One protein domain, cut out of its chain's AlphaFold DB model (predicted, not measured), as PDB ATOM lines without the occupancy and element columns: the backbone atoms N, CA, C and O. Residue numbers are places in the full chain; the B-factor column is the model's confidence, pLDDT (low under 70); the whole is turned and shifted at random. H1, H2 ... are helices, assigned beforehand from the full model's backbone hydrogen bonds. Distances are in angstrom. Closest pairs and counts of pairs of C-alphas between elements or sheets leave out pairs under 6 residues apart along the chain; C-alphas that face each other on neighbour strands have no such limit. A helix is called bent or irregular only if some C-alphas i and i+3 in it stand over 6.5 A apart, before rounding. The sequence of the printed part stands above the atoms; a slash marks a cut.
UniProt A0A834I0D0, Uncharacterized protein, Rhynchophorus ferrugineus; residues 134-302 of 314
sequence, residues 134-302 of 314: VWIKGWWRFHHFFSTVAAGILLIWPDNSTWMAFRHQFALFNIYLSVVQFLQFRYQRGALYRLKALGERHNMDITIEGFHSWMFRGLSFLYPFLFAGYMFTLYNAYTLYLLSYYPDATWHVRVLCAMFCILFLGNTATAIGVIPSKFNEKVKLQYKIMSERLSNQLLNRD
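Overview. This is residues 134 to 302 of the 314 residues of an uncharacterized protein of Rhynchophorus ferrugineus (UniProt A0A834I0D0). Here is a long, loosely built rod of helices: H1, H2, H4 and H5a run nearly along one another in an open bundle, H4 and H5a forming a hairpin, with H2 on H4 and H1 on H5a. H5b continues past this bundle as an arm whose residues 283 to 288 and 290 to 302 stick out, and a loop, residues 205 to 210, sticks out too. The 169 printed residues include five named helices, H1 to H5, and no named strand: all helix. The whole is loose, radius of gyration of the C-alphas 22.3 A, spanning 83 by 33 by 26 A.

Arrangement. Start with H1, residues 140 to 156: it touches H5a, residues 251 to 273, at Ile 153 and His 252, their closest C-alphas 6.1 A apart, with a shallow tilt of 21 degrees, opposite ways. Next, H2, residues 161 to 200, is apart from H1. With residues 162 to 180 alone it touches H4, residues 223 to 243; the closest C-alphas, of Thr 162 and Leu 243, are 6.2 A apart. With residues 187 to 191 alone H2 touches H3, residues 213 to 221, at a steep tilt of 65 degrees; the closest C-alphas, of Gly 190 and Phe 216, are 7.4 A apart. H4 and H5a, a helical hairpin, touch at a shallow tilt of 23 degrees; the closest C-alphas, of Ala 237 and Cys 257, are 4.7 A apart. H5b, residues 276 to 302, touches no helix. Every O i to N i+4 pair is within hydrogen-bond range in H1, H4, H5a and H5b; H2 has 32 of 36, and H3 has 0 of 5, with 3 of 6 O i to N i+3 pairs.

Along the chain. Find C-alpha 140 at (-23.481, 32.295, -42.436), where H1 begins. H2 runs 57.6 A, with a kink of 31 degrees near residue 168; it is irregular, C-alphas 197 and 200 being 7.4 A apart, as is H3, C-alphas 216 and 219 being 8.9 A apart. H4 spans 30.0 A. H5, residues 251 to 302, was assigned as one helix by its hydrogen bonds but is bent, C-alphas 273 and 276 being 6.6 A apart; H5a spans 33.4 A and H5b 39.0 A, at a shallow tilt of 25 degrees. H5b ends at C-alpha 302, (-4.697, 14.008, 3.347).

Size, cuts and confidence. The two farthest C-alphas, of Pro 247 and Asp 302, are 83.7 A apart. The printed part has no cut, and the link from H2 to H3 is long, 12 residues. Look for low pLDDT, under 70, at residues 134 to 145, 188 to 220 and 273 to 302 of this model.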
ATOM      1  N   VAL A 134     -22.345  42.201 -45.925       58.31
ATOM      2  CA  VAL A 134     -22.032  40.920 -46.593       58.31
ATOM      3  C   VAL A 134     -20.834  40.129 -45.992       58.31
ATOM      4  O   VAL A 134     -20.602  38.974 -46.347       58.31
ATOM      5  N   TRP A 135     -20.058  40.680 -45.047       53.66
ATOM      6  CA  TRP A 135     -18.640  40.273 -44.845       53.66
ATOM      7  C   TRP A 135     -18.260  39.361 -43.618       53.66
ATOM      8  O   TRP A 135     -17.101  38.984 -43.445       53.66
ATOM      9  N   ILE A 136     -19.180  38.950 -42.730       49.59
ATOM     10  CA  ILE A 136     -18.947  38.425 -41.342       49.59
ATOM     11  C   ILE A 136     -19.266  36.892 -41.044       49.59
ATOM     12  O   ILE A 136     -20.226  36.585 -40.361       49.59
ATOM     13  N   LYS A 137     -18.421  35.899 -41.427       37.41
ATOM     14  CA  LYS A 137     -18.312  34.442 -40.965       37.41
ATOM     15  C   LYS A 137     -19.477  33.719 -40.179       37.41
ATOM     16  O   LYS A 137     -19.882  34.162 -39.114       37.41
ATOM     17  N   GLY A 138     -19.863  32.440 -40.406       43.84
ATOM     18  CA  GLY A 138     -19.415  31.411 -41.374       43.84
ATOM     19  C   GLY A 138     -20.358  30.223 -41.783       43.84
ATOM     20  O   GLY A 138     -20.169  29.751 -42.897       43.84
ATOM     21  N   TRP A 139     -21.378  29.747 -41.029       47.38
ATOM     22  CA  TRP A 139     -22.516  28.920 -41.586       47.38
ATOM     23  C   TRP A 139     -23.452  29.815 -42.403       47.38
ATOM     24  O   TRP A 139     -23.782  29.553 -43.556       47.38
ATOM     25  N   TRP A 140     -23.679  30.987 -41.825       48.12
ATOM     26  CA  TRP A 140     -23.481  32.295 -42.436       48.12
ATOM     27  C   TRP A 140     -22.814  32.360 -43.821       48.12
ATOM     28  O   TRP A 140     -23.156  33.285 -44.498       48.12
ATOM     29  N   ARG A 141     -21.910  31.497 -44.326       41.88
ATOM     30  CA  ARG A 141     -21.508  31.575 -45.754       41.88
ATOM     31  C   ARG A 141     -22.659  31.211 -46.689       41.88
ATOM     32  O   ARG A 141     -22.858  31.899 -47.681       41.88
ATOM     33  N   PHE A 142     -23.422  30.168 -46.358       51.47
ATOM     34  CA  PHE A 142     -24.637  29.817 -47.089       51.47
ATOM     35  C   PHE A 142     -25.719  30.864 -46.824       51.47
ATOM     36  O   PHE A 142     -26.188  31.494 -47.763       51.47
ATOM     37  N   HIS A 143     -26.020  31.143 -45.548       57.38
ATOM     38  CA  HIS A 143     -26.978  32.189 -45.173       57.38
ATOM     39  C   HIS A 143     -26.588  33.566 -45.740       57.38
ATOM     40  O   HIS A 143     -27.486  34.318 -46.071       57.38
ATOM     41  N   HIS A 144     -25.307  33.893 -45.956       64.12
ATOM     42  CA  HIS A 144     -24.899  35.148 -46.598       64.12
ATOM     43  C   HIS A 144     -24.896  35.141 -48.084       64.12
ATOM     44  O   HIS A 144     -25.283  36.153 -48.645       64.12
ATOM     45  N   PHE A 145     -24.479  34.064 -48.734       68.94
ATOM     46  CA  PHE A 145     -24.723  33.946 -50.160       68.94
ATOM     47  C   PHE A 145     -26.216  34.198 -50.432       68.94
ATOM     48  O   PHE A 145     -26.583  35.045 -51.241       68.94
ATOM     49  N   PHE A 146     -27.068  33.594 -49.605       71.12
ATOM     50  CA  PHE A 146     -28.509  33.771 -49.627       71.12
ATOM     51  C   PHE A 146     -28.977  35.188 -49.234       71.12
ATOM     52  O   PHE A 146     -29.761  35.782 -49.962       71.12
ATOM     53  N   SER A 147     -28.474  35.796 -48.153       72.25
ATOM     54  CA  SER A 147     -28.812  37.181 -47.770       72.25
ATOM     55  C   SER A 147     -28.285  38.221 -48.764       72.25
ATOM     56  O   SER A 147     -28.914  39.256 -48.929       72.25
ATOM     57  N   THR A 148     -27.171  37.951 -49.448       76.06
ATOM     58  CA  THR A 148     -26.592  38.814 -50.492       76.06
ATOM     59  C   THR A 148     -27.440  38.755 -51.751       76.06
ATOM     60  O   THR A 148     -27.767  39.794 -52.312       76.06
ATOM     61  N   VAL A 149     -27.863  37.554 -52.164       80.62
ATOM     62  CA  VAL A 149     -28.819  37.379 -53.264       80.62
ATOM     63  C   VAL A 149     -30.161  38.030 -52.910       80.62
ATOM     64  O   VAL A 149     -30.688  38.784 -53.719       80.62
ATOM     65  N   ALA A 150     -30.674  37.850 -51.688       82.25
ATOM     66  CA  ALA A 150     -31.905  38.503 -51.239       82.25
ATOM     67  C   ALA A 150     -31.777  40.036 -51.224       82.25
ATOM     68  O   ALA A 150     -32.668  40.723 -51.712       82.25
ATOM     69  N   ALA A 151     -30.663  40.581 -50.729       81.12
ATOM     70  CA  ALA A 151     -30.398  42.019 -50.749       81.12
ATOM     71  C   ALA A 151     -30.241  42.560 -52.179       81.12
ATOM     72  O   ALA A 151     -30.735  43.642 -52.473       81.12
ATOM     73  N   GLY A 152     -29.626  41.795 -53.087       82.50
ATOM     74  CA  GLY A 152     -29.559  42.117 -54.512       82.50
ATOM     75  C   GLY A 152     -30.939  42.140 -55.176       82.50
ATOM     76  O   GLY A 152     -31.228  43.062 -55.927       82.50
ATOM     77  N   ILE A 153     -31.814  41.182 -54.852       89.00
ATOM     78  CA  ILE A 153     -33.198  41.116 -55.355       89.00
ATOM     79  C   ILE A 153     -34.054  42.255 -54.778       89.00
ATOM     80  O   ILE A 153     -34.825  42.861 -55.514       89.00
ATOM     81  N   LEU A 154     -33.885  42.597 -53.494       88.25
ATOM     82  CA  LEU A 154     -34.501  43.776 -52.868       88.25
ATOM     83  C   LEU A 154     -34.016  45.087 -53.508       88.25
ATOM     84  O   LEU A 154     -34.812  45.997 -53.702       88.25
ATOM     85  N   LEU A 155     -32.732  45.179 -53.867       84.81
ATOM     86  CA  LEU A 155     -32.136  46.360 -54.501       84.81
ATOM     87  C   LEU A 155     -32.730  46.644 -55.892       84.81
ATOM     88  O   LEU A 155     -32.847  47.813 -56.261       84.81
ATOM     89  N   ILE A 156     -33.070  45.603 -56.660       89.19
ATOM     90  CA  ILE A 156     -33.642  45.722 -58.015       89.19
ATOM     91  C   ILE A 156     -35.176  45.644 -58.056       89.19
ATOM     92  O   ILE A 156     -35.750  45.792 -59.135       89.19
ATOM     93  N   TRP A 157     -35.846  45.421 -56.918       91.94
ATOM     94  CA  TRP A 157     -37.307  45.436 -56.855       91.94
ATOM     95  C   TRP A 157     -37.795  46.839 -57.274       91.94
ATOM     96  O   TRP A 157     -37.404  47.824 -56.647       91.94
ATOM     97  N   PRO A 158     -38.598  46.962 -58.350       88.88
ATOM     98  CA  PRO A 158     -39.058  48.258 -58.839       88.88
ATOM     99  C   PRO A 158     -39.979  48.949 -57.832       88.88
ATOM    100  O   PRO A 158     -40.729  48.286 -57.118       88.88
ATOM    101  N   ASP A 159     -39.967  50.281 -57.823       89.19
ATOM    102  CA  ASP A 159     -40.836  51.057 -56.944       89.19
ATOM    103  C   ASP A 159     -42.301  50.942 -57.395       89.19
ATOM    104  O   ASP A 159     -42.732  51.565 -58.366       89.19
ATOM    105  N   ASN A 160     -43.040  50.051 -56.737       90.00
ATOM    106  CA  ASN A 160     -44.411  49.690 -57.062       90.00
ATOM    107  C   ASN A 160     -45.252  49.505 -55.785       90.00
ATOM    108  O   ASN A 160     -44.746  49.540 -54.660       90.00
ATOM    109  N   SER A 161     -46.554  49.268 -55.961       91.00
ATOM    110  CA  SER A 161     -47.510  49.069 -54.862       91.00
ATOM    111  C   SER A 161     -47.068  47.979 -53.868       91.00
ATOM    112  O   SER A 161     -47.172  48.174 -52.655       91.00
ATOM    113  N   THR A 162     -46.506  46.864 -54.352       92.81
ATOM    114  CA  THR A 162     -46.050  45.760 -53.492       92.81
ATOM    115  C   THR A 162     -44.772  46.085 -52.712       92.81
ATOM    116  O   THR A 162     -44.648  45.657 -51.564       92.81
ATOM    117  N   TRP A 163     -43.850  46.877 -53.270       92.06
ATOM    118  CA  TRP A 163     -42.688  47.392 -52.535       92.06
ATOM    119  C   TRP A 163     -43.105  48.377 -51.440       92.06
ATOM    120  O   TRP A 163     -42.696  48.236 -50.285       92.06
ATOM    121  N   MET A 164     -43.971  49.338 -51.775       91.25
ATOM    122  CA  MET A 164     -44.458  50.348 -50.831       91.25
ATOM    123  C   MET A 164     -45.252  49.735 -49.666       91.25
ATOM    124  O   MET A 164     -45.119  50.199 -48.533       91.25
ATOM    125  N   ALA A 165     -45.983  48.641 -49.899       92.38
ATOM    126  CA  ALA A 165     -46.629  47.872 -48.834       92.38
ATOM    127  C   ALA A 165     -45.628  47.143 -47.908       92.38
ATOM    128  O   ALA A 165     -45.857  47.045 -46.703       92.38
ATOM    129  N   PHE A 166     -44.510  46.633 -48.440       93.38
ATOM    130  CA  PHE A 166     -43.562  45.801 -47.681       93.38
ATOM    131  C   PHE A 166     -42.447  46.590 -46.966       93.38
ATOM    132  O   PHE A 166     -42.001  46.194 -45.884       93.38
ATOM    133  N   ARG A 167     -41.990  47.713 -47.539       89.94
ATOM    134  CA  ARG A 167     -40.767  48.430 -47.119       89.94
ATOM    135  C   ARG A 167     -40.700  48.779 -45.629       89.94
ATOM    136  O   ARG A 167     -39.642  48.641 -45.020       89.94
ATOM    137  N   HIS A 168     -41.811  49.197 -45.016       89.12
ATOM    138  CA  HIS A 168     -41.833  49.592 -43.602       89.12
ATOM    139  C   HIS A 168     -41.720  48.383 -42.664       89.12
ATOM    140  O   HIS A 168     -40.979  48.436 -41.682       89.12
ATOM    141  N   GLN A 169     -42.373  47.266 -43.003       92.25
ATOM    142  CA  GLN A 169     -42.221  46.002 -42.280       92.25
ATOM    143  C   GLN A 169     -40.775  45.488 -42.381       92.25
ATOM    144  O   GLN A 169     -40.181  45.100 -41.372       92.25
ATOM    145  N   PHE A 170     -40.174  45.559 -43.573       91.00
ATOM    146  CA  PHE A 170     -38.776  45.180 -43.774       91.00
ATOM    147  C   PHE A 170     -37.795  46.092 -43.015       91.00
ATOM    148  O   PHE A 170     -36.838  45.600 -42.415       91.00
ATOM    149  N   ALA A 171     -38.036  47.405 -42.958       89.19
ATOM    150  CA  ALA A 171     -37.226  48.330 -42.163       89.19
ATOM    151  C   ALA A 171     -37.287  48.001 -40.657       89.19
ATOM    152  O   ALA A 171     -36.243  47.877 -40.011       89.19
ATOM    153  N   LEU A 172     -38.487  47.764 -40.112       92.12
ATOM    154  CA  LEU A 172     -38.678  47.344 -38.716       92.12
ATOM    155  C   LEU A 172     -37.964  46.019 -38.406       92.12
ATOM    156  O   LEU A 172     -37.334  45.890 -37.354       92.12
ATOM    157  N   PHE A 173     -37.988  45.061 -39.336       91.69
ATOM    158  CA  PHE A 173     -37.241  43.808 -39.218       91.69
ATOM    159  C   PHE A 173     -35.721  44.026 -39.130       91.69
ATOM    160  O   PHE A 173     -35.059  43.398 -38.304       91.69
ATOM    161  N   ASN A 174     -35.157  44.947 -39.917       86.56
ATOM    162  CA  ASN A 174     -33.721  45.259 -39.877       86.56
ATOM    163  C   ASN A 174     -33.305  45.997 -38.590       86.56
ATOM    164  O   ASN A 174     -32.236  45.719 -38.035       86.56
ATOM    165  N   ILE A 175     -34.158  46.889 -38.071       88.81
ATOM    166  CA  ILE A 175     -33.959  47.525 -36.757       88.81
ATOM    167  C   ILE A 175     -33.949  46.454 -35.660       88.81
ATOM    168  O   ILE A 175     -33.014  46.389 -34.860       88.81
ATOM    169  N   TYR A 176     -34.942  45.561 -35.667       91.19
ATOM    170  CA  TYR A 176     -35.027  44.443 -34.730       91.19
ATOM    171  C   TYR A 176     -33.786  43.537 -34.794       91.19
ATOM    172  O   TYR A 176     -33.171  43.241 -33.767       91.19
ATOM    173  N   LEU A 177     -33.368  43.144 -36.001       84.69
ATOM    174  CA  LEU A 177     -32.190  42.304 -36.218       84.69
ATOM    175  C   LEU A 177     -30.911  42.962 -35.674       84.69
ATOM    176  O   LEU A 177     -30.082  42.279 -35.075       84.69
ATOM    177  N   SER A 178     -30.785  44.285 -35.798       82.69
ATOM    178  CA  SER A 178     -29.659  45.055 -35.249       82.69
ATOM    179  C   SER A 178     -29.620  45.027 -33.713       82.69
ATOM    180  O   SER A 178     -28.547  44.874 -33.121       82.69
ATOM    181  N   VAL A 179     -30.781  45.090 -33.049       86.00
ATOM    182  CA  VAL A 179     -30.887  44.917 -31.587       86.00
ATOM    183  C   VAL A 179     -30.492  43.493 -31.177       86.00
ATOM    184  O   VAL A 179     -29.704  43.317 -30.244       86.00
ATOM    185  N   VAL A 180     -30.964  42.467 -31.893       85.44
ATOM    186  CA  VAL A 180     -30.582  41.067 -31.624       85.44
ATOM    187  C   VAL A 180     -29.080  40.848 -31.818       85.44
ATOM    188  O   VAL A 180     -28.448  40.228 -30.964       85.44
ATOM    189  N   GLN A 181     -28.480  41.414 -32.869       80.38
ATOM    190  CA  GLN A 181     -27.039  41.361 -33.134       80.38
ATOM    191  C   GLN A 181     -26.222  41.959 -31.970       80.38
ATOM    192  O   GLN A 181     -25.213  41.390 -31.543       80.38
ATOM    193  N   PHE A 182     -26.683  43.072 -31.391       81.25
ATOM    194  CA  PHE A 182     -26.067  43.685 -30.211       81.25
ATOM    195  C   PHE A 182     -26.185  42.809 -28.951       81.25
ATOM    196  O   PHE A 182     -25.205  42.638 -28.214       81.25
ATOM    197  N   LEU A 183     -27.350  42.194 -28.717       82.19
ATOM    198  CA  LEU A 183     -27.552  41.247 -27.613       82.19
ATOM    199  C   LEU A 183     -26.683  39.988 -27.781       82.19
ATOM    200  O   LEU A 183     -26.051  39.547 -26.817       82.19
ATOM    201  N   GLN A 184     -26.575  39.452 -29.002       76.06
ATOM    202  CA  GLN A 184     -25.672  38.347 -29.340       76.06
ATOM    203  C   GLN A 184     -24.213  38.709 -29.045       76.06
ATOM    204  O   GLN A 184     -23.507  37.913 -28.426       76.06
ATOM    205  N   PHE A 185     -23.762  39.907 -29.428       76.50
ATOM    206  CA  PHE A 185     -22.411  40.389 -29.134       76.50
ATOM    207  C   PHE A 185     -22.151  40.498 -27.622       76.50
ATOM    208  O   PHE A 185     -21.143  39.982 -27.127       76.50
ATOM    209  N   ARG A 186     -23.071  41.109 -26.858       73.31
ATOM    210  CA  ARG A 186     -22.942  41.200 -25.392       73.31
ATOM    211  C   ARG A 186     -22.909  39.826 -24.732       73.31
ATOM    212  O   ARG A 186     -22.080  39.602 -23.850       73.31
ATOM    213  N   TYR A 187     -23.736  38.892 -25.194       73.31
ATOM    214  CA  TYR A 187     -23.705  37.509 -24.732       73.31
ATOM    215  C   TYR A 187     -22.375  36.809 -25.066       73.31
ATOM    216  O   TYR A 187     -21.795  36.150 -24.200       73.31
ATOM    217  N   GLN A 188     -21.859  36.969 -26.290       65.94
ATOM    218  CA  GLN A 188     -20.597  36.360 -26.724       65.94
ATOM    219  C   GLN A 188     -19.409  36.885 -25.910       65.94
ATOM    220  O   GLN A 188     -18.615  36.072 -25.433       65.94
ATOM    221  N   ARG A 189     -19.337  38.198 -25.638       65.50
ATOM    222  CA  ARG A 189     -18.368  38.767 -24.684       65.50
ATOM    223  C   ARG A 189     -18.574  38.242 -23.264       65.50
ATOM    224  O   ARG A 189     -17.611  37.811 -22.648       65.50
ATOM    225  N   GLY A 190     -19.808  38.186 -22.760       66.19
ATOM    226  CA  GLY A 190     -20.118  37.614 -21.441       66.19
ATOM    227  C   GLY A 190     -19.649  36.161 -21.275       66.19
ATOM    228  O   GLY A 190     -19.115  35.790 -20.232       66.19
ATOM    229  N   ALA A 191     -19.791  35.334 -22.313       64.50
ATOM    230  CA  ALA A 191     -19.272  33.967 -22.328       64.50
ATOM    231  C   ALA A 191     -17.732  33.923 -22.371       64.50
ATOM    232  O   ALA A 191     -17.122  33.108 -21.681       64.50
ATOM    233  N   LEU A 192     -17.116  34.828 -23.137       61.03
ATOM    234  CA  LEU A 192     -15.666  35.012 -23.223       61.03
ATOM    235  C   LEU A 192     -15.070  35.420 -21.856       61.03
ATOM    236  O   LEU A 192     -14.061  34.860 -21.433       61.03
ATOM    237  N   TYR A 193     -15.750  36.302 -21.112       61.44
ATOM    238  CA  TYR A 193     -15.384  36.681 -19.742       61.44
ATOM    239  C   TYR A 193     -15.500  35.525 -18.743       61.44
ATOM    240  O   TYR A 193     -14.598  35.359 -17.927       61.44
ATOM    241  N   ARG A 194     -16.549  34.690 -18.808       61.00
ATOM    242  CA  ARG A 194     -16.669  33.526 -17.904       61.00
ATOM    243  C   ARG A 194     -15.515  32.536 -18.076       61.00
ATOM    244  O   ARG A 194     -15.000  32.051 -17.078       61.00
ATOM    245  N   LEU A 195     -15.064  32.292 -19.309       56.84
ATOM    246  CA  LEU A 195     -13.871  31.472 -19.566       56.84
ATOM    247  C   LEU A 195     -12.596  32.097 -18.970       56.84
ATOM    248  O   LEU A 195     -11.754  31.372 -18.451       56.84
ATOM    249  N   LYS A 196     -12.478  33.433 -18.982       54.22
ATOM    250  CA  LYS A 196     -11.369  34.153 -18.331       54.22
ATOM    251  C   LYS A 196     -11.439  34.078 -16.794       54.22
ATOM    252  O   LYS A 196     -10.403  33.962 -16.154       54.22
ATOM    253  N   ALA A 197     -12.639  34.129 -16.211       50.53
ATOM    254  CA  ALA A 197     -12.853  34.060 -14.761       50.53
ATOM    255  C   ALA A 197     -12.696  32.639 -14.180       50.53
ATOM    256  O   ALA A 197     -12.258  32.492 -13.045       50.53
ATOM    257  N   LEU A 198     -12.990  31.592 -14.960       53.78
ATOM    258  CA  LEU A 198     -12.833  30.174 -14.589       53.78
ATOM    259  C   LEU A 198     -11.368  29.678 -14.622       53.78
ATOM    260  O   LEU A 198     -11.108  28.508 -14.891       53.78
ATOM    261  N   GLY A 199     -10.395  30.563 -14.398       48.84
ATOM    262  CA  GLY A 199      -8.989  30.187 -14.218       48.84
ATOM    263  C   GLY A 199      -8.215  29.751 -15.469       48.84
ATOM    264  O   GLY A 199      -7.023  29.482 -15.346       48.84
ATOM    265  N   GLU A 200      -8.795  29.732 -16.682       50.53
ATOM    266  CA  GLU A 200      -8.025  29.347 -17.887       50.53
ATOM    267  C   GLU A 200      -6.874  30.322 -18.232       50.53
ATOM    268  O   GLU A 200      -5.997  29.944 -19.011       50.53
ATOM    269  N   ARG A 201      -6.805  31.529 -17.631       46.34
ATOM    270  CA  ARG A 201      -5.524  32.242 -17.423       46.34
ATOM    271  C   ARG A 201      -5.566  33.404 -16.419       46.34
ATOM    272  O   ARG A 201      -6.556  34.124 -16.321       46.34
ATOM    273  N   HIS A 202      -4.416  33.682 -15.800       44.28
ATOM    274  CA  HIS A 202      -4.159  34.885 -15.005       44.28
ATOM    275  C   HIS A 202      -3.934  36.143 -15.872       44.28
ATOM    276  O   HIS A 202      -3.053  36.183 -16.731       44.28
ATOM    277  N   ASN A 203      -4.791  37.141 -15.656       37.41
ATOM    278  CA  ASN A 203      -4.475  38.560 -15.443       37.41
ATOM    279  C   ASN A 203      -5.826  39.220 -15.144       37.41
ATOM    280  O   ASN A 203      -6.621  39.512 -16.054       37.41
ATOM    281  N   MET A 204      -6.117  39.314 -13.850       53.09
ATOM    282  CA  MET A 204      -7.354  39.856 -13.311       53.09
ATOM    283  C   MET A 204      -7.149  41.348 -13.099       53.09
ATOM    284  O   MET A 204      -6.379  41.708 -12.223       53.09
ATOM    285  N   ASP A 205      -7.809  42.176 -13.909       41.38
ATOM    286  CA  ASP A 205      -8.354  43.426 -13.392       41.38
ATOM    287  C   ASP A 205      -9.347  44.113 -14.338       41.38
ATOM    288  O   ASP A 205      -9.447  43.773 -15.526       41.38
ATOM    289  N   ILE A 206     -10.004  45.113 -13.743       41.47
ATOM    290  CA  ILE A 206     -10.946  46.133 -14.235       41.47
ATOM    291  C   ILE A 206     -12.392  45.880 -13.794       41.47
ATOM    292  O   ILE A 206     -13.089  44.978 -14.270       41.47
ATOM    293  N   THR A 207     -12.845  46.770 -12.914       42.34
ATOM    294  CA  THR A 207     -14.228  46.970 -12.489       42.34
ATOM    295  C   THR A 207     -15.106  47.363 -13.681       42.34
ATOM    296  O   THR A 207     -14.904  48.396 -14.313       42.34
ATOM    297  N   ILE A 208     -16.105  46.537 -14.008       41.00
ATOM    298  CA  ILE A 208     -17.108  46.871 -15.031       41.00
ATOM    299  C   ILE A 208     -18.365  47.387 -14.333       41.00
ATOM    300  O   ILE A 208     -19.309  46.632 -14.082       41.00
ATOM    301  N   GLU A 209     -18.390  48.688 -14.055       39.44
ATOM    302  CA  GLU A 209     -19.637  49.379 -13.736       39.44
ATOM    303  C   GLU A 209     -20.640  49.196 -14.894       39.44
ATOM    304  O   GLU A 209     -20.309  49.340 -16.073       39.44
ATOM    305  N   GLY A 210     -21.878  48.813 -14.559       44.22
ATOM    306  CA  GLY A 210     -22.991  48.667 -15.507       44.22
ATOM    307  C   GLY A 210     -23.330  47.243 -15.982       44.22
ATOM    308  O   GLY A 210     -24.374  47.060 -16.620       44.22
ATOM    309  N   PHE A 211     -22.537  46.207 -15.671       38.78
ATOM    310  CA  PHE A 211     -22.883  44.827 -16.060       38.78
ATOM    311  C   PHE A 211     -23.875  44.189 -15.070       38.78
ATOM    312  O   PHE A 211     -23.498  43.687 -14.014       38.78
ATOM    313  N   HIS A 212     -25.165  44.202 -15.413       49.88
ATOM    314  CA  HIS A 212     -26.235  43.754 -14.518       49.88
ATOM    315  C   HIS A 212     -26.223  42.232 -14.284       49.88
ATOM    316  O   HIS A 212     -26.075  41.438 -15.218       49.88
ATOM    317  N   SER A 213     -26.443  41.815 -13.033       48.56
ATOM    318  CA  SER A 213     -26.315  40.418 -12.583       48.56
ATOM    319  C   SER A 213     -27.228  39.430 -13.328       48.56
ATOM    320  O   SER A 213     -26.838  38.283 -13.559       48.56
ATOM    321  N   TRP A 214     -28.410  39.856 -13.791       55.06
ATOM    322  CA  TRP A 214     -29.339  38.974 -14.511       55.06
ATOM    323  C   TRP A 214     -28.802  38.502 -15.875       55.06
ATOM    324  O   TRP A 214     -29.138  37.398 -16.314       55.06
ATOM    325  N   MET A 215     -27.924  39.278 -16.531       52.25
ATOM    326  CA  MET A 215     -27.320  38.914 -17.824       52.25
ATOM    327  C   MET A 215     -26.371  37.704 -17.727       52.25
ATOM    328  O   MET A 215     -25.970  37.145 -18.751       52.25
ATOM    329  N   PHE A 216     -26.042  37.241 -16.516       48.47
ATOM    330  CA  PHE A 216     -25.239  36.037 -16.299       48.47
ATOM    331  C   PHE A 216     -26.022  34.716 -16.387       48.47
ATOM    332  O   PHE A 216     -25.384  33.663 -16.435       48.47
ATOM    333  N   ARG A 217     -27.364  34.724 -16.514       54.41
ATOM    334  CA  ARG A 217     -28.187  33.492 -16.645       54.41
ATOM    335  C   ARG A 217     -27.945  32.667 -17.928       54.41
ATOM    336  O   ARG A 217     -28.526  31.596 -18.086       54.41
ATOM    337  N   GLY A 218     -27.020  33.087 -18.792       60.53
ATOM    338  CA  GLY A 218     -26.482  32.270 -19.881       60.53
ATOM    339  C   GLY A 218     -27.274  32.376 -21.184       60.53
ATOM    340  O   GLY A 218     -27.923  33.383 -21.451       60.53
ATOM    341  N   LEU A 219     -27.168  31.346 -22.031       62.28
ATOM    342  CA  LEU A 219     -27.745  31.339 -23.384       62.28
ATOM    343  C   LEU A 219     -29.284  31.448 -23.382       62.28
ATOM    344  O   LEU A 219     -29.862  31.946 -24.343       62.28
ATOM    345  N   SER A 220     -29.932  31.037 -22.285       67.12
ATOM    346  CA  SER A 220     -31.388  31.094 -22.088       67.12
ATOM    347  C   SER A 220     -31.974  32.497 -22.243       67.12
ATOM    348  O   SER A 220     -33.056  32.626 -22.800       67.12
ATOM    349  N   PHE A 221     -31.259  33.547 -21.825       76.50
ATOM    350  CA  PHE A 221     -31.708  34.936 -21.983       76.50
ATOM    351  C   PHE A 221     -31.800  35.363 -23.457       76.50
ATOM    352  O   PHE A 221     -32.648  36.169 -23.819       76.50
ATOM    353  N   LEU A 222     -30.924  34.830 -24.312       80.81
ATOM    354  CA  LEU A 222     -30.803  35.245 -25.708       80.81
ATOM    355  C   LEU A 222     -31.798  34.517 -26.628       80.81
ATOM    356  O   LEU A 222     -32.189  35.061 -27.660       80.81
ATOM    357  N   TYR A 223     -32.221  33.304 -26.256       81.12
ATOM    358  CA  TYR A 223     -33.128  32.480 -27.061       81.12
ATOM    359  C   TYR A 223     -34.485  33.135 -27.379       81.12
ATOM    360  O   TYR A 223     -34.861  33.072 -28.547       81.12
ATOM    361  N   PRO A 224     -35.199  33.799 -26.446       85.75
ATOM    362  CA  PRO A 224     -36.455  34.488 -26.758       85.75
ATOM    363  C   PRO A 224     -36.313  35.529 -27.876       85.75
ATOM    364  O   PRO A 224     -37.123  35.554 -28.797       85.75
ATOM    365  N   PHE A 225     -35.243  36.332 -27.851       87.81
ATOM    366  CA  PHE A 225     -34.962  37.336 -28.883       87.81
ATOM    367  C   PHE A 225     -34.554  36.701 -30.223       87.81
ATOM    368  O   PHE A 225     -34.935  37.179 -31.288       87.81
ATOM    369  N   LEU A 226     -33.819  35.586 -30.200       86.62
ATOM    370  CA  LEU A 226     -33.510  34.836 -31.423       86.62
ATOM    371  C   LEU A 226     -34.774  34.240 -32.052       86.62
ATOM    372  O   LEU A 226     -34.996  34.395 -33.249       86.62
ATOM    373  N   PHE A 227     -35.617  33.603 -31.240       86.94
ATOM    374  CA  PHE A 227     -36.833  32.939 -31.695       86.94
ATOM    375  C   PHE A 227     -37.882  33.935 -32.200       86.94
ATOM    376  O   PHE A 227     -38.464  33.717 -33.261       86.94
ATOM    377  N   ALA A 228     -38.059  35.069 -31.518       90.94
ATOM    378  CA  ALA A 228     -38.880  36.170 -32.015       90.94
ATOM    379  C   ALA A 228     -38.334  36.740 -33.341       90.94
ATOM    380  O   ALA A 228     -39.115  37.027 -34.244       90.94
ATOM    381  N   GLY A 229     -37.010  36.800 -33.529       90.38
ATOM    382  CA  GLY A 229     -36.399  37.128 -34.824       90.38
ATOM    383  C   GLY A 229     -36.696  36.113 -35.933       90.38
ATOM    384  O   GLY A 229     -36.955  36.501 -37.075       90.38
ATOM    385  N   TYR A 230     -36.722  34.817 -35.616       90.12
ATOM    386  CA  TYR A 230     -37.120  33.774 -36.570       90.12
ATOM    387  C   TYR A 230     -38.610  33.873 -36.912       90.12
ATOM    388  O   TYR A 230     -38.966  33.806 -38.085       90.12
ATOM    389  N   MET A 231     -39.474  34.146 -35.932       92.31
ATOM    390  CA  MET A 231     -40.900  34.390 -36.176       92.31
ATOM    391  C   MET A 231     -41.144  35.660 -37.003       92.31
ATOM    392  O   MET A 231     -41.996  35.649 -37.885       92.31
ATOM    393  N   PHE A 232     -40.350  36.720 -36.827       94.38
ATOM    394  CA  PHE A 232     -40.399  37.897 -37.704       94.38
ATOM    395  C   PHE A 232     -39.887  37.566 -39.125       94.38
ATOM    396  O   PHE A 232     -40.455  38.014 -40.118       94.38
ATOM    397  N   THR A 233     -38.877  36.699 -39.257       92.44
ATOM    398  CA  THR A 233     -38.434  36.168 -40.564       92.44
ATOM    399  C   THR A 233     -39.572  35.414 -41.274       92.44
ATOM    400  O   THR A 233     -39.800  35.638 -42.462       92.44
ATOM    401  N   LEU A 234     -40.336  34.588 -40.545       94.81
ATOM    402  CA  LEU A 234     -41.526  33.904 -41.063       94.81
ATOM    403  C   LEU A 234     -42.663  34.886 -41.394       94.81
ATOM    404  O   LEU A 234     -43.296  34.748 -42.435       94.81
ATOM    405  N   TYR A 235     -42.893  35.905 -40.563       96.25
ATOM    406  CA  TYR A 235     -43.893  36.946 -40.825       96.25
ATOM    407  C   TYR A 235     -43.582  37.724 -42.113       96.25
ATOM    408  O   TYR A 235     -44.479  37.978 -42.911       96.25
ATOM    409  N   ASN A 236     -42.306  38.018 -42.387       95.06
ATOM    410  CA  ASN A 236     -41.888  38.584 -43.673       95.06
ATOM    411  C   ASN A 236     -42.164  37.634 -44.844       95.06
ATOM    412  O   ASN A 236     -42.673  38.085 -45.867       95.06
ATOM    413  N   ALA A 237     -41.890  36.334 -44.696       96.00
ATOM    414  CA  ALA A 237     -42.237  35.347 -45.718       96.00
ATOM    415  C   ALA A 237     -43.754  35.307 -45.984       96.00
ATOM    416  O   ALA A 237     -44.170  35.288 -47.136       96.00
ATOM    417  N   TYR A 238     -44.575  35.363 -44.932       96.44
ATOM    418  CA  TYR A 238     -46.036  35.373 -45.032       96.44
ATOM    419  C   TYR A 238     -46.582  36.648 -45.698       96.44
ATOM    420  O   TYR A 238     -47.399  36.554 -46.611       96.44
ATOM    421  N   THR A 239     -46.091  37.837 -45.327       95.38
ATOM    422  CA  THR A 239     -46.470  39.088 -46.011       95.38
ATOM    423  C   THR A 239     -46.078  39.048 -47.491       95.38
ATOM    424  O   THR A 239     -46.876  39.422 -48.346       95.38
ATOM    425  N   LEU A 240     -44.884  38.541 -47.820       96.12
ATOM    426  CA  LEU A 240     -44.445  38.368 -49.209       96.12
ATOM    427  C   LEU A 240     -45.288  37.329 -49.965       96.12
ATOM    428  O   LEU A 240     -45.580  37.530 -51.141       96.12
ATOM    429  N   TYR A 241     -45.729  36.256 -49.306       96.56
ATOM    430  CA  TYR A 241     -46.655  35.283 -49.883       96.56
ATOM    431  C   TYR A 241     -47.986  35.941 -50.267       96.56
ATOM    432  O   TYR A 241     -48.412  35.813 -51.413       96.56
ATOM    433  N   LEU A 242     -48.599  36.725 -49.372       95.75
ATOM    434  CA  LEU A 242     -49.830  37.468 -49.678       95.75
ATOM    435  C   LEU A 242     -49.626  38.489 -50.807       95.75
ATOM    436  O   LEU A 242     -50.407  38.528 -51.758       95.75
ATOM    437  N   LEU A 243     -48.537  39.264 -50.754       94.06
ATOM    438  CA  LEU A 243     -48.190  40.228 -51.803       94.06
ATOM    439  C   LEU A 243     -47.896  39.567 -53.156       94.06
ATOM    440  O   LEU A 243     -47.965  40.241 -54.177       94.06
ATOM    441  N   SER A 244     -47.588  38.267 -53.200       95.19
ATOM    442  CA  SER A 244     -47.312  37.560 -54.455       95.19
ATOM    443  C   SER A 244     -48.541  37.348 -55.347       95.19
ATOM    444  O   SER A 244     -48.376  37.065 -56.533       95.19
ATOM    445  N   TYR A 245     -49.746  37.528 -54.792       93.31
ATOM    446  CA  TYR A 245     -51.029  37.450 -55.500       93.31
ATOM    447  C   TYR A 245     -51.564  38.812 -55.974       93.31
ATOM    448  O   TYR A 245     -52.619  38.863 -56.603       93.31
ATOM    449  N   TYR A 246     -50.873  39.919 -55.682       92.31
ATOM    450  CA  TYR A 246     -51.272  41.242 -56.174       92.31
ATOM    451  C   TYR A 246     -51.053  41.355 -57.695       92.31
ATOM    452  O   TYR A 246     -50.092  40.785 -58.211       92.31
ATOM    453  N   PRO A 247     -51.879  42.125 -58.430       87.62
ATOM    454  CA  PRO A 247     -51.736  42.269 -59.883       87.62
ATOM    455  C   PRO A 247     -50.386  42.887 -60.295       87.62
ATOM    456  O   PRO A 247     -49.809  42.484 -61.301       87.62
ATOM    457  N   ASP A 248     -49.831  43.782 -59.471       89.00
ATOM    458  CA  ASP A 248     -48.518  44.414 -59.686       89.00
ATOM    459  C   ASP A 248     -47.333  43.558 -59.178       89.00
ATOM    460  O   ASP A 248     -46.189  44.025 -59.122       89.00
ATOM    461  N   ALA A 249     -47.575  42.318 -58.731       90.50
ATOM    462  CA  ALA A 249     -46.564  41.488 -58.085       90.50
ATOM    463  C   ALA A 249     -45.501  40.984 -59.074       90.50
ATOM    464  O   ALA A 249     -45.677  40.013 -59.814       90.50
ATOM    465  N   THR A 250     -44.330  41.616 -59.035       93.62
ATOM    466  CA  THR A 250     -43.171  41.171 -59.815       93.62
ATOM    467  C   THR A 250     -42.563  39.873 -59.262       93.62
ATOM    468  O   THR A 250     -42.810  39.459 -58.127       93.62
ATOM    469  N   TRP A 251     -41.727  39.208 -60.065       93.56
ATOM    470  CA  TRP A 251     -41.082  37.944 -59.689       93.56
ATOM    471  C   TRP A 251     -40.234  38.043 -58.403       93.56
ATOM    472  O   TRP A 251     -40.143  37.057 -57.669       93.56
ATOM    473  N   HIS A 252     -39.689  39.230 -58.092       93.88
ATOM    474  CA  HIS A 252     -38.925  39.515 -56.870       93.88
ATOM    475  C   HIS A 252     -39.689  39.094 -55.606       93.88
ATOM    476  O   HIS A 252     -39.108  38.468 -54.723       93.88
ATOM    477  N   VAL A 253     -41.004  39.355 -55.556       94.50
ATOM    478  CA  VAL A 253     -41.877  39.033 -54.415       94.50
ATOM    479  C   VAL A 253     -41.881  37.528 -54.131       94.50
ATOM    480  O   VAL A 253     -41.657  37.097 -53.000       94.50
ATOM    481  N   ARG A 254     -42.081  36.716 -55.180       93.19
ATOM    482  CA  ARG A 254     -42.144  35.248 -55.089       93.19
ATOM    483  C   ARG A 254     -40.798  34.637 -54.708       93.19
ATOM    484  O   ARG A 254     -40.758  33.730 -53.880       93.19
ATOM    485  N   VAL A 255     -39.702  35.149 -55.269       93.62
ATOM    486  CA  VAL A 255     -38.359  34.665 -54.920       93.62
ATOM    487  C   VAL A 255     -38.013  35.040 -53.479       93.62
ATOM    488  O   VAL A 255     -37.625  34.162 -52.714       93.62
ATOM    489  N   LEU A 256     -38.240  36.288 -53.056       93.56
ATOM    490  CA  LEU A 256     -37.991  36.700 -51.672       93.56
ATOM    491  C   LEU A 256     -38.856  35.916 -50.678       93.56
ATOM    492  O   LEU A 256     -38.322  35.465 -49.669       93.56
ATOM    493  N   CYS A 257     -40.135  35.660 -50.973       95.44
ATOM    494  CA  CYS A 257     -40.988  34.783 -50.163       95.44
ATOM    495  C   CYS A 257     -40.320  33.420 -49.902       95.44
ATOM    496  O   CYS A 257     -40.143  33.018 -48.750       95.44
ATOM    497  N   ALA A 258     -39.889  32.730 -50.965       92.62
ATOM    498  CA  ALA A 258     -39.188  31.452 -50.849       92.62
ATOM    499  C   ALA A 258     -37.876  31.583 -50.054       92.62
ATOM    500  O   ALA A 258     -37.542  30.708 -49.250       92.62
ATOM    501  N   MET A 259     -37.152  32.694 -50.221       91.62
ATOM    502  CA  MET A 259     -35.908  32.935 -49.496       91.62
ATOM    503  C   MET A 259     -36.129  33.147 -47.989       91.62
ATOM    504  O   MET A 259     -35.450  32.518 -47.178       91.62
ATOM    505  N   PHE A 260     -37.098  33.968 -47.580       92.38
ATOM    506  CA  PHE A 260     -37.414  34.152 -46.160       92.38
ATOM    507  C   PHE A 260     -37.908  32.843 -45.509       92.38
ATOM    508  O   PHE A 260     -37.502  32.546 -44.385       92.38
ATOM    509  N   CYS A 261     -38.662  31.998 -46.228       91.62
ATOM    510  CA  CYS A 261     -39.007  30.642 -45.771       91.62
ATOM    511  C   CYS A 261     -37.771  29.756 -45.533       91.62
ATOM    512  O   CYS A 261     -37.644  29.142 -44.473       91.62
ATOM    513  N   ILE A 262     -36.832  29.701 -46.486       86.69
ATOM    514  CA  ILE A 262     -35.601  28.900 -46.358       86.69
ATOM    515  C   ILE A 262     -34.731  29.400 -45.192       86.69
ATOM    516  O   ILE A 262     -34.208  28.591 -44.423       86.69
ATOM    517  N   LEU A 263     -34.626  30.721 -45.007       85.56
ATOM    518  CA  LEU A 263     -33.923  31.323 -43.871       85.56
ATOM    519  C   LEU A 263     -34.587  30.971 -42.532       85.56
ATOM    520  O   LEU A 263     -33.885  30.616 -41.585       85.56
ATOM    521  N   PHE A 264     -35.920  31.020 -42.447       89.38
ATOM    522  CA  PHE A 264     -36.664  30.613 -41.251       89.38
ATOM    523  C   PHE A 264     -36.414  29.140 -40.892       89.38
ATOM    524  O   PHE A 264     -36.042  28.841 -39.753       89.38
ATOM    525  N   LEU A 265     -36.559  28.226 -41.857       85.00
ATOM    526  CA  LEU A 265     -36.360  26.789 -41.644       85.00
ATOM    527  C   LEU A 265     -34.913  26.474 -41.239       85.00
ATOM    528  O   LEU A 265     -34.686  25.794 -40.237       85.00
ATOM    529  N   GLY A 266     -33.928  27.022 -41.959       76.69
ATOM    530  CA  GLY A 266     -32.508  26.808 -41.675       76.69
ATOM    531  C   GLY A 266     -32.076  27.351 -40.310       76.69
ATOM    532  O   GLY A 266     -31.352  26.674 -39.572       76.69
ATOM    533  N   ASN A 267     -32.553  28.539 -39.930       78.88
ATOM    534  CA  ASN A 267     -32.272  29.121 -38.617       78.88
ATOM    535  C   ASN A 267     -32.947  28.333 -37.482       78.88
ATOM    536  O   ASN A 267     -32.306  28.073 -36.463       78.88
ATOM    537  N   THR A 268     -34.189  27.882 -37.677       80.25
ATOM    538  CA  THR A 268     -34.931  27.080 -36.689       80.25
ATOM    539  C   THR A 268     -34.276  25.714 -36.467       80.25
ATOM    540  O   THR A 268     -33.994  25.351 -35.325       80.25
ATOM    541  N   ALA A 269     -33.929  24.994 -37.540       74.44
ATOM    542  CA  ALA A 269     -33.213  23.719 -37.455       74.44
ATOM    543  C   ALA A 269     -31.846  23.869 -36.758       74.44
ATOM    544  O   ALA A 269     -31.499  23.075 -35.882       74.44
ATOM    545  N   THR A 270     -31.097  24.932 -37.078       74.69
ATOM    546  CA  THR A 270     -29.817  25.240 -36.417       74.69
ATOM    547  C   THR A 270     -30.011  25.518 -34.923       74.69
ATOM    548  O   THR A 270     -29.261  25.001 -34.095       74.69
ATOM    549  N   ALA A 271     -31.019  26.313 -34.554       74.62
ATOM    550  CA  ALA A 271     -31.298  26.650 -33.162       74.62
ATOM    551  C   ALA A 271     -31.662  25.409 -32.334       74.62
ATOM    552  O   ALA A 271     -31.105  25.229 -31.248       74.62
ATOM    553  N   ILE A 272     -32.516  24.530 -32.875       73.69
ATOM    554  CA  ILE A 272     -32.889  23.250 -32.258       73.69
ATOM    555  C   ILE A 272     -31.651  22.360 -32.078       73.69
ATOM    556  O   ILE A 272     -31.406  21.889 -30.970       73.69
ATOM    557  N   GLY A 273     -30.813  22.197 -33.108       68.31
ATOM    558  CA  GLY A 273     -29.597  21.374 -33.028       68.31
ATOM    559  C   GLY A 273     -28.557  21.869 -32.011       68.31
ATOM    560  O   GLY A 273     -27.831  21.072 -31.415       68.31
ATOM    561  N   VAL A 274     -28.494  23.181 -31.751       68.00
ATOM    562  CA  VAL A 274     -27.561  23.756 -30.766       68.00
ATOM    563  C   VAL A 274     -28.022  23.532 -29.319       68.00
ATOM    564  O   VAL A 274     -27.158  23.377 -28.449       68.00
ATOM    565  N   ILE A 275     -29.330  23.472 -29.036       68.25
ATOM    566  CA  ILE A 275     -29.866  23.369 -27.662       68.25
ATOM    567  C   ILE A 275     -29.303  22.144 -26.900       68.25
ATOM    568  O   ILE A 275     -28.697  22.362 -25.842       68.25
ATOM    569  N   PRO A 276     -29.373  20.893 -27.413       68.06
ATOM    570  CA  PRO A 276     -28.806  19.724 -26.733       68.06
ATOM    571  C   PRO A 276     -27.295  19.841 -26.505       68.06
ATOM    572  O   PRO A 276     -26.798  19.543 -25.418       68.06
ATOM    573  N   SER A 277     -26.552  20.352 -27.498       60.59
ATOM    574  CA  SER A 277     -25.095  20.526 -27.387       60.59
ATOM    575  C   SER A 277     -24.707  21.459 -26.231       60.59
ATOM    576  O   SER A 277     -23.747  21.196 -25.505       60.59
ATOM    577  N   LYS A 278     -25.490  22.526 -26.015       65.25
ATOM    578  CA  LYS A 278     -25.246  23.535 -24.978       65.25
ATOM    579  C   LYS A 278     -25.682  23.075 -23.595       65.25
ATOM    580  O   LYS A 278     -25.048  23.460 -22.613       65.25
ATOM    581  N   PHE A 279     -26.707  22.232 -23.514       63.50
ATOM    582  CA  PHE A 279     -27.065  21.552 -22.275       63.50
ATOM    583  C   PHE A 279     -25.930  20.612 -21.833       63.50
ATOM    584  O   PHE A 279     -25.419  20.742 -20.720       63.50
ATOM    585  N   ASN A 280     -25.427  19.780 -22.750       59.16
ATOM    586  CA  ASN A 280     -24.331  18.844 -22.483       59.16
ATOM    587  C   ASN A 280     -23.005  19.541 -22.118       59.16
ATOM    588  O   ASN A 280     -22.299  19.080 -21.222       59.16
ATOM    589  N   GLU A 281     -22.661  20.672 -22.749       62.62
ATOM    590  CA  GLU A 281     -21.510  21.493 -22.325       62.62
ATOM    591  C   GLU A 281     -21.663  22.033 -20.894       62.62
ATOM    592  O   GLU A 281     -20.697  22.018 -20.129       62.62
ATOM    593  N   LYS A 282     -22.860  22.510 -20.520       61.81
ATOM    594  CA  LYS A 282     -23.121  23.047 -19.176       61.81
ATOM    595  C   LYS A 282     -22.970  21.957 -18.112       61.81
ATOM    596  O   LYS A 282     -22.312  22.195 -17.102       61.81
ATOM    597  N   VAL A 283     -23.510  20.766 -18.377       63.00
ATOM    598  CA  VAL A 283     -23.372  19.584 -17.514       63.00
ATOM    599  C   VAL A 283     -21.897  19.198 -17.354       63.00
ATOM    600  O   VAL A 283     -21.410  19.114 -16.228       63.00
ATOM    601  N   LYS A 284     -21.134  19.079 -18.454       60.50
ATOM    602  CA  LYS A 284     -19.682  18.798 -18.407       60.50
ATOM    603  C   LYS A 284     -18.895  19.826 -17.587       60.50
ATOM    604  O   LYS A 284     -17.983  19.452 -16.853       60.50
ATOM    605  N   LEU A 285     -19.243  21.112 -17.686       62.44
ATOM    606  CA  LEU A 285     -18.598  22.164 -16.899       62.44
ATOM    607  C   LEU A 285     -18.918  22.051 -15.399       62.44
ATOM    608  O   LEU A 285     -18.029  22.262 -14.579       62.44
ATOM    609  N   GLN A 286     -20.155  21.696 -15.035       61.50
ATOM    610  CA  GLN A 286     -20.528  21.470 -13.634       61.50
ATOM    611  C   GLN A 286     -19.786  20.269 -13.035       61.50
ATOM    612  O   GLN A 286     -19.237  20.407 -11.944       61.50
ATOM    613  N   TYR A 287     -19.679  19.153 -13.766       64.31
ATOM    614  CA  TYR A 287     -18.868  18.006 -13.340       64.31
ATOM    615  C   TYR A 287     -17.400  18.381 -13.126       64.31
ATOM    616  O   TYR A 287     -16.839  18.035 -12.092       64.31
ATOM    617  N   LYS A 288     -16.796  19.153 -14.041       64.06
ATOM    618  CA  LYS A 288     -15.407  19.613 -13.886       64.06
ATOM    619  C   LYS A 288     -15.209  20.466 -12.620       64.06
ATOM    620  O   LYS A 288     -14.249  20.257 -11.889       64.06
ATOM    621  N   ILE A 289     -16.102  21.419 -12.347       63.53
ATOM    622  CA  ILE A 289     -15.999  22.281 -11.152       63.53
ATOM    623  C   ILE A 289     -16.223  21.467  -9.868       63.53
ATOM    624  O   ILE A 289     -15.590  21.728  -8.847       63.53
ATOM    625  N   MET A 290     -17.123  20.481  -9.906       62.16
ATOM    626  CA  MET A 290     -17.371  19.572  -8.788       62.16
ATOM    627  C   MET A 290     -16.147  18.694  -8.496       62.16
ATOM    628  O   MET A 290     -15.760  18.580  -7.336       62.16
ATOM    629  N   SER A 291     -15.496  18.143  -9.524       59.22
ATOM    630  CA  SER A 291     -14.315  17.297  -9.339       59.22
ATOM    631  C   SER A 291     -13.066  18.083  -8.929       59.22
ATOM    632  O   SER A 291     -12.310  17.604  -8.090       59.22
ATOM    633  N   GLU A 292     -12.876  19.314  -9.420       58.00
ATOM    634  CA  GLU A 292     -11.826  20.221  -8.922       58.00
ATOM    635  C   GLU A 292     -12.040  20.569  -7.437       58.00
ATOM    636  O   GLU A 292     -11.080  20.613  -6.670       58.00
ATOM    637  N   ARG A 293     -13.286  20.774  -6.987       62.94
ATOM    638  CA  ARG A 293     -13.590  20.990  -5.559       62.94
ATOM    639  C   ARG A 293     -13.330  19.748  -4.713       62.94
ATOM    640  O   ARG A 293     -12.686  19.875  -3.679       62.94
ATOM    641  N   LEU A 294     -13.793  18.581  -5.161       58.09
ATOM    642  CA  LEU A 294     -13.596  17.317  -4.453       58.09
ATOM    643  C   LEU A 294     -12.103  16.972  -4.335       58.09
ATOM    644  O   LEU A 294     -11.645  16.629  -3.255       58.09
ATOM    645  N   SER A 295     -11.334  17.148  -5.414       57.53
ATOM    646  CA  SER A 295      -9.879  16.949  -5.414       57.53
ATOM    647  C   SER A 295      -9.171  17.862  -4.404       57.53
ATOM    648  O   SER A 295      -8.396  17.380  -3.586       57.53
ATOM    649  N   ASN A 296      -9.507  19.158  -4.367       58.69
ATOM    650  CA  ASN A 296      -8.954  20.079  -3.363       58.69
ATOM    651  C   ASN A 296      -9.367  19.718  -1.920       58.69
ATOM    652  O   ASN A 296      -8.579  19.903  -1.000       58.69
ATOM    653  N   GLN A 297     -10.587  19.212  -1.705       64.88
ATOM    654  CA  GLN A 297     -11.033  18.758  -0.381       64.88
ATOM    655  C   GLN A 297     -10.289  17.501   0.082       64.88
ATOM    656  O   GLN A 297      -9.921  17.426   1.249       64.88
ATOM    657  N   LEU A 298     -10.042  16.546  -0.821       62.25
ATOM    658  CA  LEU A 298      -9.266  15.340  -0.525       62.25
ATOM    659  C   LEU A 298      -7.800  15.681  -0.230       62.25
ATOM    660  O   LEU A 298      -7.299  15.287   0.812       62.25
ATOM    661  N   LEU A 299      -7.159  16.514  -1.059       58.88
ATOM    662  CA  LEU A 299      -5.778  16.965  -0.834       58.88
ATOM    663  C   LEU A 299      -5.594  17.695   0.504       58.88
ATOM    664  O   LEU A 299      -4.582  17.507   1.169       58.88
ATOM    665  N   ASN A 300      -6.554  18.532   0.911       62.09
ATOM    666  CA  ASN A 300      -6.493  19.181   2.223       62.09
ATOM    667  C   ASN A 300      -6.642  18.165   3.362       62.09
ATOM    668  O   ASN A 300      -5.908  18.245   4.338       62.09
ATOM    669  N   ARG A 301      -7.543  17.191   3.209       65.19
ATOM    670  CA  ARG A 301      -7.785  16.150   4.209       65.19
ATOM    671  C   ARG A 301      -6.587  15.211   4.380       65.19
ATOM    672  O   ARG A 301      -6.215  14.946   5.513       65.19
ATOM    673  N   ASP A 302      -5.933  14.803   3.290       62.66
ATOM    674  CA  ASP A 302      -4.697  14.008   3.347       62.66
ATOM    675  C   ASP A 302      -3.572  14.763   4.096       62.66
ATOM    676  O   ASP A 302      -2.821  14.158   4.861       62.66
TER     677      ASP A 302